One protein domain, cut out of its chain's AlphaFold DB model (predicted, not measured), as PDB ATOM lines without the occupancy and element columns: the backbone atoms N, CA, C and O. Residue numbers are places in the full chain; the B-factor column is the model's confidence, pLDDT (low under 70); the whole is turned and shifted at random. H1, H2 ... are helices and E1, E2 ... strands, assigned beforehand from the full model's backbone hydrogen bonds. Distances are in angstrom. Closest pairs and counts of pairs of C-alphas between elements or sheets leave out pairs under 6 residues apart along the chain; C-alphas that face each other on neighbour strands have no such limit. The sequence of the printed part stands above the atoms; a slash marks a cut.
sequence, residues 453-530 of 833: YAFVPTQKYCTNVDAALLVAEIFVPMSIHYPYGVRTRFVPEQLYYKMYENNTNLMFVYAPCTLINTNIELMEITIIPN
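Overview. This is residues 453 to 530 of the 833 residues of an uncharacterized protein of Schistosoma haematobium (UniProt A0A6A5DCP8). Two small three-stranded sheets lie partly face to face as a sandwich, with the short helices H1 and H2 near opposite ends of its long axis. The sheets run E1 - E6 - E3 and E2 - E5 - E4, both antiparallel. The printed part has 78 residues, with two named helices and six named strands in the order E1 E2 H1 E3 E4 E5 H2 E6, and is mostly strand. It is compact, with a radius of gyration of the C-alphas of 13.3 A, and elongated, spanning 38 by 22 by 17 A.

Arrangement. E1, residues 453 to 457, is antiparallel to E6, residues 523 to 529, with N 453 and O 525 within hydrogen-bond range at 2.9 A. E3, residues 486 to 491, is antiparallel to E6 at 162 degrees, with N 526 and O 489 at 2.9 A. E2, residues 468 to 475, bends by 53 degrees at residue 471 and is antiparallel to E5, residues 506 to 512, with N 474 and O 507 at 2.9 A. E4, residues 496 to 499, forms a hairpin with E5, with N 498 and O 508 at 2.9 A. The closest C-alphas of E1 and E2 are those of Pro 457 and Val 471, 7.6 A apart. E5 and E6 are apart. H1, residues 478 to 481, is on neither sheet, though only just not on E1 E6 E3, with 4 pairs of C-alphas within 10 A. H2, residues 513 to 516, only grazes the sheet E2 E5 E4. Both helices are too short for an O i to N i+4 pair.

Along the chain. E1 begins at C-alpha 453, (258.010, 274.363, 111.435). From first to last C-alpha E2 measures 20.1 A, E5 19.5 A and E6 20.4 A. E6 ends at C-alpha 529, (272.558, 270.569, 108.731).

Size, cuts and confidence. The C-alphas farthest apart, of Thr 463 and Ile 480, are 39.8 A apart. The printed part has no cut and no long link. Residues 500 to 504 have pLDDT under 70.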
ATOM      1  N   TYR A 453     259.447 274.502 111.601       98.75
ATOM      2  CA  TYR A 453     258.010 274.363 111.435       98.75
ATOM      3  C   TYR A 453     257.312 274.180 112.776       98.75
ATOM      4  O   TYR A 453     257.758 273.392 113.605       98.75
ATOM      5  N   ALA A 454     256.215 274.906 112.975       98.44
ATOM      6  CA  ALA A 454     255.370 274.810 114.152       98.44
ATOM      7  C   ALA A 454     253.900 274.683 113.751       98.44
ATOM      8  O   ALA A 454     253.435 275.401 112.859       98.44
ATOM      9  N   PHE A 455     253.169 273.803 114.429       97.25
ATOM     10  CA  PHE A 455     251.755 273.542 114.172       97.25
ATOM     11  C   PHE A 455     251.021 273.078 115.435       97.25
ATOM     12  O   PHE A 455     251.619 272.527 116.361       97.25
ATOM     13  N   VAL A 456     249.706 273.288 115.467       94.81
ATOM     14  CA  VAL A 456     248.818 272.786 116.523       94.81
ATOM     15  C   VAL A 456     248.253 271.434 116.081       94.81
ATOM     16  O   VAL A 456     247.593 271.385 115.041       94.81
ATOM     17  N   PRO A 457     248.467 270.330 116.817       92.12
ATOM     18  CA  PRO A 457     247.969 269.017 116.409       92.12
ATOM     19  C   PRO A 457     246.433 268.995 116.357       92.12
ATOM     20  O   PRO A 457     245.758 269.454 117.281       92.12
ATOM     21  N   THR A 458     245.862 268.444 115.282       86.88
ATOM     22  CA  THR A 458     244.400 268.282 115.148       86.88
ATOM     23  C   THR A 458     243.904 267.069 115.928       86.88
ATOM     24  O   THR A 458     242.829 267.110 116.530       86.88
ATOM     25  N   GLN A 459     244.704 266.002 115.979       81.19
ATOM     26  CA  GLN A 459     244.391 264.816 116.764       81.19
ATOM     27  C   GLN A 459     244.650 265.074 118.253       81.19
ATOM     28  O   GLN A 459     245.788 265.287 118.665       81.19
ATOM     29  N   LYS A 460     243.592 265.007 119.071       75.00
ATOM     30  CA  LYS A 460     243.668 265.221 120.532       75.00
ATOM     31  C   LYS A 460     243.585 263.949 121.371       75.00
ATOM     32  O   LYS A 460     243.804 263.995 122.575       75.00
ATOM     33  N   TYR A 461     243.254 262.821 120.745       73.75
ATOM     34  CA  TYR A 461     243.052 261.556 121.444       73.75
ATOM     35  C   TYR A 461     243.666 260.400 120.665       73.75
ATOM     36  O   TYR A 461     243.482 260.291 119.452       73.75
ATOM     37  N   CYS A 462     244.342 259.499 121.370       79.06
ATOM     38  CA  CYS A 462     244.770 258.214 120.840       79.06
ATOM     39  C   CYS A 462     244.397 257.081 121.804       79.06
ATOM     40  O   CYS A 462     244.673 257.151 123.003       79.06
ATOM     41  N   THR A 463     243.769 256.031 121.271       75.44
ATOM     42  CA  THR A 463     243.223 254.906 122.047       75.44
ATOM     43  C   THR A 463     244.226 253.782 122.294       75.44
ATOM     44  O   THR A 463     244.112 253.082 123.295       75.44
ATOM     45  N   ASN A 464     245.217 253.606 121.416       81.44
ATOM     46  CA  ASN A 464     246.257 252.594 121.573       81.44
ATOM     47  C   ASN A 464     247.531 253.234 122.137       81.44
ATOM     48  O   ASN A 464     248.280 253.870 121.402       81.44
ATOM     49  N   VAL A 465     247.772 253.072 123.439       70.88
ATOM     50  CA  VAL A 465     248.896 253.708 124.149       70.88
ATOM     51  C   VAL A 465     250.277 253.294 123.634       70.88
ATOM     52  O   VAL A 465     251.200 254.101 123.717       70.88
ATOM     53  N   ASP A 466     250.399 252.100 123.047       74.75
ATOM     54  CA  ASP A 466     251.654 251.583 122.483       74.75
ATOM     55  C   ASP A 466     251.870 252.004 121.019       74.75
ATOM     56  O   ASP A 466     252.911 251.719 120.423       74.75
ATOM     57  N   ALA A 467     250.892 252.681 120.409       84.06
ATOM     58  CA  ALA A 467     251.007 253.187 119.051       84.06
ATOM     59  C   ALA A 467     251.718 254.550 119.001       84.06
ATOM     60  O   ALA A 467     251.794 255.306 119.974       84.06
ATOM     61  N   ALA A 468     252.209 254.884 117.811       86.00
ATOM     62  CA  ALA A 468     252.666 256.219 117.473       86.00
ATOM     63  C   ALA A 468     251.904 256.713 116.245       86.00
ATOM     64  O   ALA A 468     251.677 255.955 115.300       86.00
ATOM     65  N   LEU A 469     251.506 257.979 116.275       90.06
ATOM     66  CA  LEU A 469     250.776 258.625 115.195       90.06
ATOM     67  C   LEU A 469     251.744 259.412 114.325       90.06
ATOM     68  O   LEU A 469     252.595 260.132 114.844       90.06
ATOM     69  N   LEU A 470     251.611 259.273 113.008       92.12
ATOM     70  CA  LEU A 470     252.294 260.144 112.060       92.12
ATOM     71  C   LEU A 470     251.709 261.553 112.201       92.12
ATOM     72  O   LEU A 470     250.495 261.720 112.099       92.12
ATOM     73  N   VAL A 471     252.561 262.543 112.450       94.69
ATOM     74  CA  VAL A 471     252.138 263.940 112.632       94.69
ATOM     75  C   VAL A 471     252.625 264.863 111.525       94.69
ATOM     76  O   VAL A 471     251.968 265.864 111.253       94.69
ATOM     77  N   ALA A 472     253.731 264.531 110.859       95.94
ATOM     78  CA  ALA A 472     254.205 265.282 109.703       95.94
ATOM     79  C   ALA A 472     255.022 264.409 108.744       95.94
ATOM     80  O   ALA A 472     255.791 263.546 109.171       95.94
ATOM     81  N   GLU A 473     254.892 264.694 107.453       95.69
ATOM     82  CA  GLU A 473     255.762 264.216 106.381       95.69
ATOM     83  C   GLU A 473     256.498 265.429 105.819       95.69
ATOM     84  O   GLU A 473     255.871 266.369 105.328       95.69
ATOM     85  N   ILE A 474     257.822 265.440 105.932       97.19
ATOM     86  CA  ILE A 474     258.656 266.592 105.588       97.19
ATOM     87  C   ILE A 474     259.620 266.175 104.488       97.19
ATOM     88  O   ILE A 474     260.383 265.227 104.661       97.19
ATOM     89  N   PHE A 475     259.607 266.894 103.371       96.31
ATOM     90  CA  PHE A 475     260.629 266.747 102.345       96.31
ATOM     91  C   PHE A 475     261.932 267.394 102.817       96.31
ATOM     92  O   PHE A 475     261.926 268.525 103.296       96.31
ATOM     93  N   VAL A 476     263.037 266.659 102.697       95.19
ATOM     94  CA  VAL A 476     264.381 267.011 103.159       95.19
ATOM     95  C   VAL A 476     265.372 266.721 102.020       95.19
ATOM     96  O   VAL A 476     265.746 265.563 101.820       95.19
ATOM     97  N   PRO A 477     265.824 267.738 101.262       92.88
ATOM     98  CA  PRO A 477     266.730 267.576 100.123       92.88
ATOM     99  C   PRO A 477     268.161 267.226 100.567       92.88
ATOM    100  O   PRO A 477     269.046 268.083 100.671       92.88
ATOM    101  N   MET A 478     268.390 265.940 100.850       90.19
ATOM    102  CA  MET A 478     269.617 265.436 101.474       90.19
ATOM    103  C   MET A 478     270.877 265.744 100.663       90.19
ATOM    104  O   MET A 478     271.871 266.191 101.222       90.19
ATOM    105  N   SER A 479     270.840 265.566  99.344       88.88
ATOM    106  CA  SER A 479     272.000 265.799  98.473       88.88
ATOM    107  C   SER A 479     272.336 267.280  98.254       88.88
ATOM    108  O   SER A 479     273.449 267.585  97.826       88.88
ATOM    109  N   ILE A 480     271.400 268.193  98.542       90.44
ATOM    110  CA  ILE A 480     271.516 269.625  98.222       90.44
ATOM    111  C   ILE A 480     271.848 270.429  99.482       90.44
ATOM    112  O   ILE A 480     272.863 271.122  99.527       90.44
ATOM    113  N   HIS A 481     271.029 270.310 100.533       92.81
ATOM    114  CA  HIS A 481     271.174 271.107 101.759       92.81
ATOM    115  C   HIS A 481     271.772 270.333 102.939       92.81
ATOM    116  O   HIS A 481     272.274 270.954 103.877       92.81
ATOM    117  N   TYR A 482     271.756 268.996 102.905       92.62
ATOM    118  CA  TYR A 482     272.173 268.155 104.035       92.62
ATOM    119  C   TYR A 482     273.153 267.030 103.650       92.62
ATOM    120  O   TYR A 482     272.968 265.891 104.092       92.62
ATOM    121  N   PRO A 483     274.223 267.305 102.872       89.75
ATOM    122  CA  PRO A 483     275.108 266.257 102.346       89.75
ATOM    123  C   PRO A 483     275.837 265.451 103.436       89.75
ATOM    124  O   PRO A 483     276.315 264.352 103.177       89.75
ATOM    125  N   TYR A 484     275.904 265.977 104.665       90.88
ATOM    126  CA  TYR A 484     276.515 265.330 105.834       90.88
ATOM    127  C   TYR A 484     275.484 264.862 106.877       90.88
ATOM    128  O   TYR A 484     275.820 264.587 108.033       90.88
ATOM    129  N   GLY A 485     274.213 264.797 106.486       90.88
ATOM    130  CA  GLY A 485     273.102 264.441 107.356       90.88
ATOM    131  C   GLY A 485     272.517 265.620 108.133       90.88
ATOM    132  O   GLY A 485     272.913 266.781 107.980       90.88
ATOM    133  N   VAL A 486     271.544 265.293 108.982       93.19
ATOM    134  CA  VAL A 486     270.719 266.252 109.722       93.19
ATOM    135  C   VAL A 486     270.841 266.064 111.232       93.19
ATOM    136  O   VAL A 486     271.015 264.953 111.732       93.19
ATOM    137  N   ARG A 487     270.666 267.158 111.971       95.00
ATOM    138  CA  ARG A 487     270.279 267.169 113.386       95.00
ATOM    139  C   ARG A 487     268.878 267.735 113.519       95.00
ATOM    140  O   ARG A 487     268.534 268.705 112.849       95.00
ATOM    141  N   THR A 488     268.105 267.174 114.438       95.81
ATOM    142  CA  THR A 488     266.738 267.619 114.713       95.81
ATOM    143  C   THR A 488     266.603 268.136 116.137       95.81
ATOM    144  O   THR A 488     267.231 267.617 117.060       95.81
ATOM    145  N   ARG A 489     265.745 269.137 116.329       97.44
ATOM    146  CA  ARG A 489     265.241 269.551 117.640       97.44
ATOM    147  C   ARG A 489     263.722 269.527 117.592       97.44
ATOM    148  O   ARG A 489     263.139 270.133 116.695       97.44
ATOM    149  N   PHE A 490     263.115 268.856 118.562       97.31
ATOM    150  CA  PHE A 490     261.669 268.743 118.675       97.31
ATOM    151  C   PHE A 490     261.159 269.380 119.955       97.31
ATOM    152  O   PHE A 490     261.813 269.319 120.997       97.31
ATOM    153  N   VAL A 491     259.969 269.959 119.868       95.44
ATOM    154  CA  VAL A 491     259.144 270.318 121.015       95.44
ATOM    155  C   VAL A 491     257.754 269.754 120.736       95.44
ATOM    156  O   VAL A 491     257.164 270.128 119.731       95.44
ATOM    157  N   PRO A 492     257.207 268.857 121.566       94.00
ATOM    158  CA  PRO A 492     257.844 268.190 122.704       94.00
ATOM    159  C   PRO A 492     259.004 267.257 122.298       94.00
ATOM    160  O   PRO A 492     259.047 266.753 121.178       94.00
ATOM    161  N   GLU A 493     259.945 266.999 123.210       94.38
ATOM    162  CA  GLU A 493     261.158 266.200 122.932       94.38
ATOM    163  C   GLU A 493     260.876 264.715 122.644       94.38
ATOM    164  O   GLU A 493     261.727 264.014 122.108       94.38
ATOM    165  N   GLN A 494     259.681 264.229 122.991       93.38
ATOM    166  CA  GLN A 494     259.257 262.846 122.771       93.38
ATOM    167  C   GLN A 494     258.851 262.561 121.317       93.38
ATOM    168  O   GLN A 494     258.587 261.405 120.977       93.38
ATOM    169  N   LEU A 495     258.763 263.587 120.461       95.00
ATOM    170  CA  LEU A 495     258.639 263.376 119.023       95.00
ATOM    171  C   LEU A 495     259.900 262.684 118.505       95.00
ATOM    172  O   LEU A 495     261.020 262.972 118.922       95.00
ATOM    173  N   TYR A 496     259.718 261.784 117.551       94.38
ATOM    174  CA  TYR A 496     260.827 261.117 116.887       94.38
ATOM    175  C   TYR A 496     260.530 260.985 115.403       94.38
ATOM    176  O   TYR A 496     259.385 261.110 114.975       94.38
ATOM    177  N   TYR A 497     261.558 260.735 114.602       94.56
ATOM    178  CA  TYR A 497     261.398 260.617 113.161       94.56
ATOM    179  C   TYR A 497     261.986 259.319 112.625       94.56
ATOM    180  O   TYR A 497     262.840 258.687 113.249       94.56
ATOM    181  N   LYS A 498     261.523 258.939 111.437       91.81
ATOM    182  CA  LYS A 498     262.146 257.929 110.587       91.81
ATOM    183  C   LYS A 498     262.485 258.562 109.245       91.81
ATOM    184  O   LYS A 498     261.662 259.264 108.660       91.81
ATOM    185  N   MET A 499     263.698 258.301 108.781       84.69
ATOM    186  CA  MET A 499     264.166 258.643 107.442       84.69
ATOM    187  C   MET A 499     264.285 257.356 106.637       84.69
ATOM    188  O   MET A 499     264.856 256.378 107.119       84.69
ATOM    189  N   TYR A 500     263.786 257.357 105.406       69.62
ATOM    190  CA  TYR A 500     264.053 256.271 104.467       69.62
ATOM    191  C   TYR A 500     265.199 256.710 103.554       69.62
ATOM    192  O   TYR A 500     264.974 257.264 102.478       69.62
ATOM    193  N   GLU A 501     266.433 256.485 104.016       52.84
ATOM    194  CA  GLU A 501     267.683 256.970 103.393       52.84
ATOM    195  C   GLU A 501     267.856 256.560 101.922       52.84
ATOM    196  O   GLU A 501     268.606 257.198 101.193       52.84
ATOM    197  N   ASN A 502     267.137 255.535 101.456       53.00
ATOM    198  CA  ASN A 502     267.431 254.899 100.177       53.00
ATOM    199  C   ASN A 502     266.566 255.296  98.982       53.00
ATOM    200  O   ASN A 502     266.810 254.701  97.937       53.00
ATOM    201  N   ASN A 503     265.579 256.211  99.061       56.28
ATOM    202  CA  ASN A 503     264.897 256.626  97.815       56.28
ATOM    203  C   ASN A 503     263.893 257.790  97.848       56.28
ATOM    204  O   ASN A 503     263.266 257.984  96.812       56.28
ATOM    205  N   THR A 504     263.635 258.509  98.948       65.50
ATOM    206  CA  THR A 504     262.485 259.448  98.953       65.50
ATOM    207  C   THR A 504     262.747 260.866  99.438       65.50
ATOM    208  O   THR A 504     261.874 261.695  99.221       65.50
ATOM    209  N   ASN A 505     263.893 261.182 100.061       88.00
ATOM    210  CA  ASN A 505     264.119 262.505 100.672       88.00
ATOM    211  C   ASN A 505     262.968 262.920 101.621       88.00
ATOM    212  O   ASN A 505     262.647 264.095 101.740       88.00
ATOM    213  N   LEU A 506     262.320 261.955 102.290       91.06
ATOM    214  CA  LEU A 506     261.196 262.197 103.201       91.06
ATOM    215  C   LEU A 506     261.551 261.808 104.638       91.06
ATOM    216  O   LEU A 506     262.001 260.691 104.916       91.06
ATOM    217  N   MET A 507     261.270 262.730 105.553       94.19
ATOM    218  CA  MET A 507     261.302 262.547 106.996       94.19
ATOM    219  C   MET A 507     259.872 262.396 107.523       94.19
ATOM    220  O   MET A 507     259.050 263.301 107.393       94.19
ATOM    221  N   PHE A 508     259.591 261.259 108.157       94.88
ATOM    222  CA  PHE A 508     258.298 260.957 108.773       94.88
ATOM    223  C   PHE A 508     258.400 261.180 110.277       94.88
ATOM    224  O   PHE A 508     259.162 260.481 110.947       94.88
ATOM    225  N   VAL A 509     257.658 262.149 110.806       95.94
ATOM    226  CA  VAL A 509     257.693 262.537 112.221       95.94
ATOM    227  C   VAL A 509     256.498 261.939 112.948       95.94
ATOM    228  O   VAL A 509     255.358 262.076 112.504       95.94
ATOM    229  N   TYR A 510     256.760 261.290 114.078       94.75
ATOM    230  CA  TYR A 510     255.783 260.561 114.870       94.75
ATOM    231  C   TYR A 510     255.656 261.134 116.282       94.75
ATOM    232  O   TYR A 510     256.650 261.473 116.927       94.75
ATOM    233  N   ALA A 511     254.422 261.163 116.779       93.12
ATOM    234  CA  ALA A 511     254.094 261.448 118.169       93.12
ATOM    235  C   ALA A 511     253.611 260.165 118.869       93.12
ATOM    236  O   ALA A 511     252.677 259.520 118.380       93.12
ATOM    237  N   PRO A 512     254.201 259.775 120.014       91.38
ATOM    238  CA  PRO A 512     253.665 258.693 120.837       91.38
ATOM    239  C   PRO A 512     252.217 258.972 121.261       91.38
ATOM    240  O   PRO A 512     251.863 260.105 121.584       91.38
ATOM    241  N   CYS A 513     251.370 257.950 121.333       85.81
ATOM    242  CA  CYS A 513     249.978 258.143 121.750       85.81
ATOM    243  C   CYS A 513     249.832 258.666 123.186       85.81
ATOM    244  O   CYS A 513     248.912 259.431 123.477       85.81
ATOM    245  N   THR A 514     250.776 258.328 124.066       85.56
ATOM    246  CA  THR A 514     250.877 258.896 125.418       85.56
ATOM    247  C   THR A 514     251.060 260.410 125.408       85.56
ATOM    248  O   THR A 514     250.499 261.086 126.261       85.56
ATOM    249  N   LEU A 515     251.795 260.937 124.425       85.00
ATOM    250  CA  LEU A 515     252.055 262.360 124.241       85.00
ATOM    251  C   LEU A 515     250.798 263.091 123.729       85.00
ATOM    252  O   LEU A 515     250.445 264.155 124.220       85.00
ATOM    253  N   ILE A 516     250.061 262.500 122.787       82.06
ATOM    254  CA  ILE A 516     248.841 263.104 122.219       82.06
ATOM    255  C   ILE A 516     247.752 263.327 123.280       82.06
ATOM    256  O   ILE A 516     247.072 264.351 123.267       82.06
ATOM    257  N   ASN A 517     247.634 262.416 124.248       77.81
ATOM    258  CA  ASN A 517     246.619 262.488 125.299       77.81
ATOM    259  C   ASN A 517     246.896 263.557 126.380       77.81
ATOM    260  O   ASN A 517     246.065 263.738 127.269       77.81
ATOM    261  N   THR A 518     248.026 264.280 126.337       77.62
ATOM    262  CA  THR A 518     248.369 265.317 127.332       77.62
ATOM    263  C   THR A 518     247.938 266.737 126.942       77.62
ATOM    264  O   THR A 518     248.413 267.686 127.557       77.62
ATOM    265  N   ASN A 519     247.049 266.907 125.952       71.56
ATOM    266  CA  ASN A 519     246.584 268.215 125.448       71.56
ATOM    267  C   ASN A 519     247.731 269.144 125.011       71.56
ATOM    268  O   ASN A 519     247.935 270.219 125.570       71.56
ATOM    269  N   ILE A 520     248.489 268.731 123.998       81.12
ATOM    270  CA  ILE A 520     249.579 269.547 123.448       81.12
ATOM    271  C   ILE A 520     249.024 270.742 122.690       81.12
ATOM    272  O   ILE A 520     248.247 270.585 121.751       81.12
ATOM    273  N   GLU A 521     249.473 271.931 123.080       86.44
ATOM    274  CA  GLU A 521     249.082 273.181 122.429       86.44
ATOM    275  C   GLU A 521     249.917 273.479 121.177       86.44
ATOM    276  O   GLU A 521     249.429 274.154 120.275       86.44
ATOM    277  N   LEU A 522     251.154 272.973 121.093       94.06
ATOM    278  CA  LEU A 522     252.064 273.251 119.981       94.06
ATOM    279  C   LEU A 522     253.091 272.129 119.782       94.06
ATOM    280  O   LEU A 522     253.671 271.633 120.749       94.06
ATOM    281  N   MET A 523     253.341 271.772 118.524       96.31
ATOM    282  CA  MET A 523     254.475 270.954 118.100       96.31
ATOM    283  C   MET A 523     255.428 271.798 117.258       96.31
ATOM    284  O   MET A 523     254.991 272.495 116.347       96.31
ATOM    285  N   GLU A 524     256.724 271.715 117.539       98.12
ATOM    286  CA  GLU A 524     257.789 272.406 116.820       98.12
ATOM    287  C   GLU A 524     258.848 271.410 116.345       98.12
ATOM    288  O   GLU A 524     259.311 270.542 117.091       98.12
ATOM    289  N   ILE A 525     259.263 271.569 115.094       98.44
ATOM    290  CA  ILE A 525     260.258 270.751 114.413       98.44
ATOM    291  C   ILE A 525     261.316 271.688 113.844       98.44
ATOM    292  O   ILE A 525     261.018 272.563 113.033       98.44
ATOM    293  N   THR A 526     262.567 271.495 114.249       98.50
ATOM    294  CA  THR A 526     263.721 272.174 113.653       98.50
ATOM    295  C   THR A 526     264.651 271.141 113.037       98.50
ATOM    296  O   THR A 526     265.031 270.191 113.720       98.50
ATOM    297  N   ILE A 527     265.052 271.340 111.781       97.62
ATOM    298  CA  ILE A 527     266.041 270.508 111.080       97.62
ATOM    299  C   ILE A 527     267.241 271.394 110.742       97.62
ATOM    300  O   ILE A 527     267.092 272.483 110.186       97.62
ATOM    301  N   ILE A 528     268.432 270.943 111.123       96.81
ATOM    302  CA  ILE A 528     269.688 271.690 111.037       96.81
ATOM    303  C   ILE A 528     270.708 270.814 110.302       96.81
ATOM    304  O   ILE A 528     270.839 269.639 110.663       96.81
ATOM    305  N   PRO A 529     271.473 271.336 109.329       94.56
ATOM    306  CA  PRO A 529     272.558 270.569 108.731       94.56
ATOM    307  C   PRO A 529     273.638 270.177 109.743       94.56
ATOM    308  O   PRO A 529     273.983 270.930 110.664       94.56
ATOM    309  N   ASN A 530     274.216 268.993 109.563       92.31
ATOM    310  CA  ASN A 530     275.462 268.649 110.234       92.31
ATOM    311  C   ASN A 530     276.610 269.464 109.630       92.31
ATOM    312  O   ASN A 530     276.760 269.541 108.413       92.31
TER     313      ASN A 530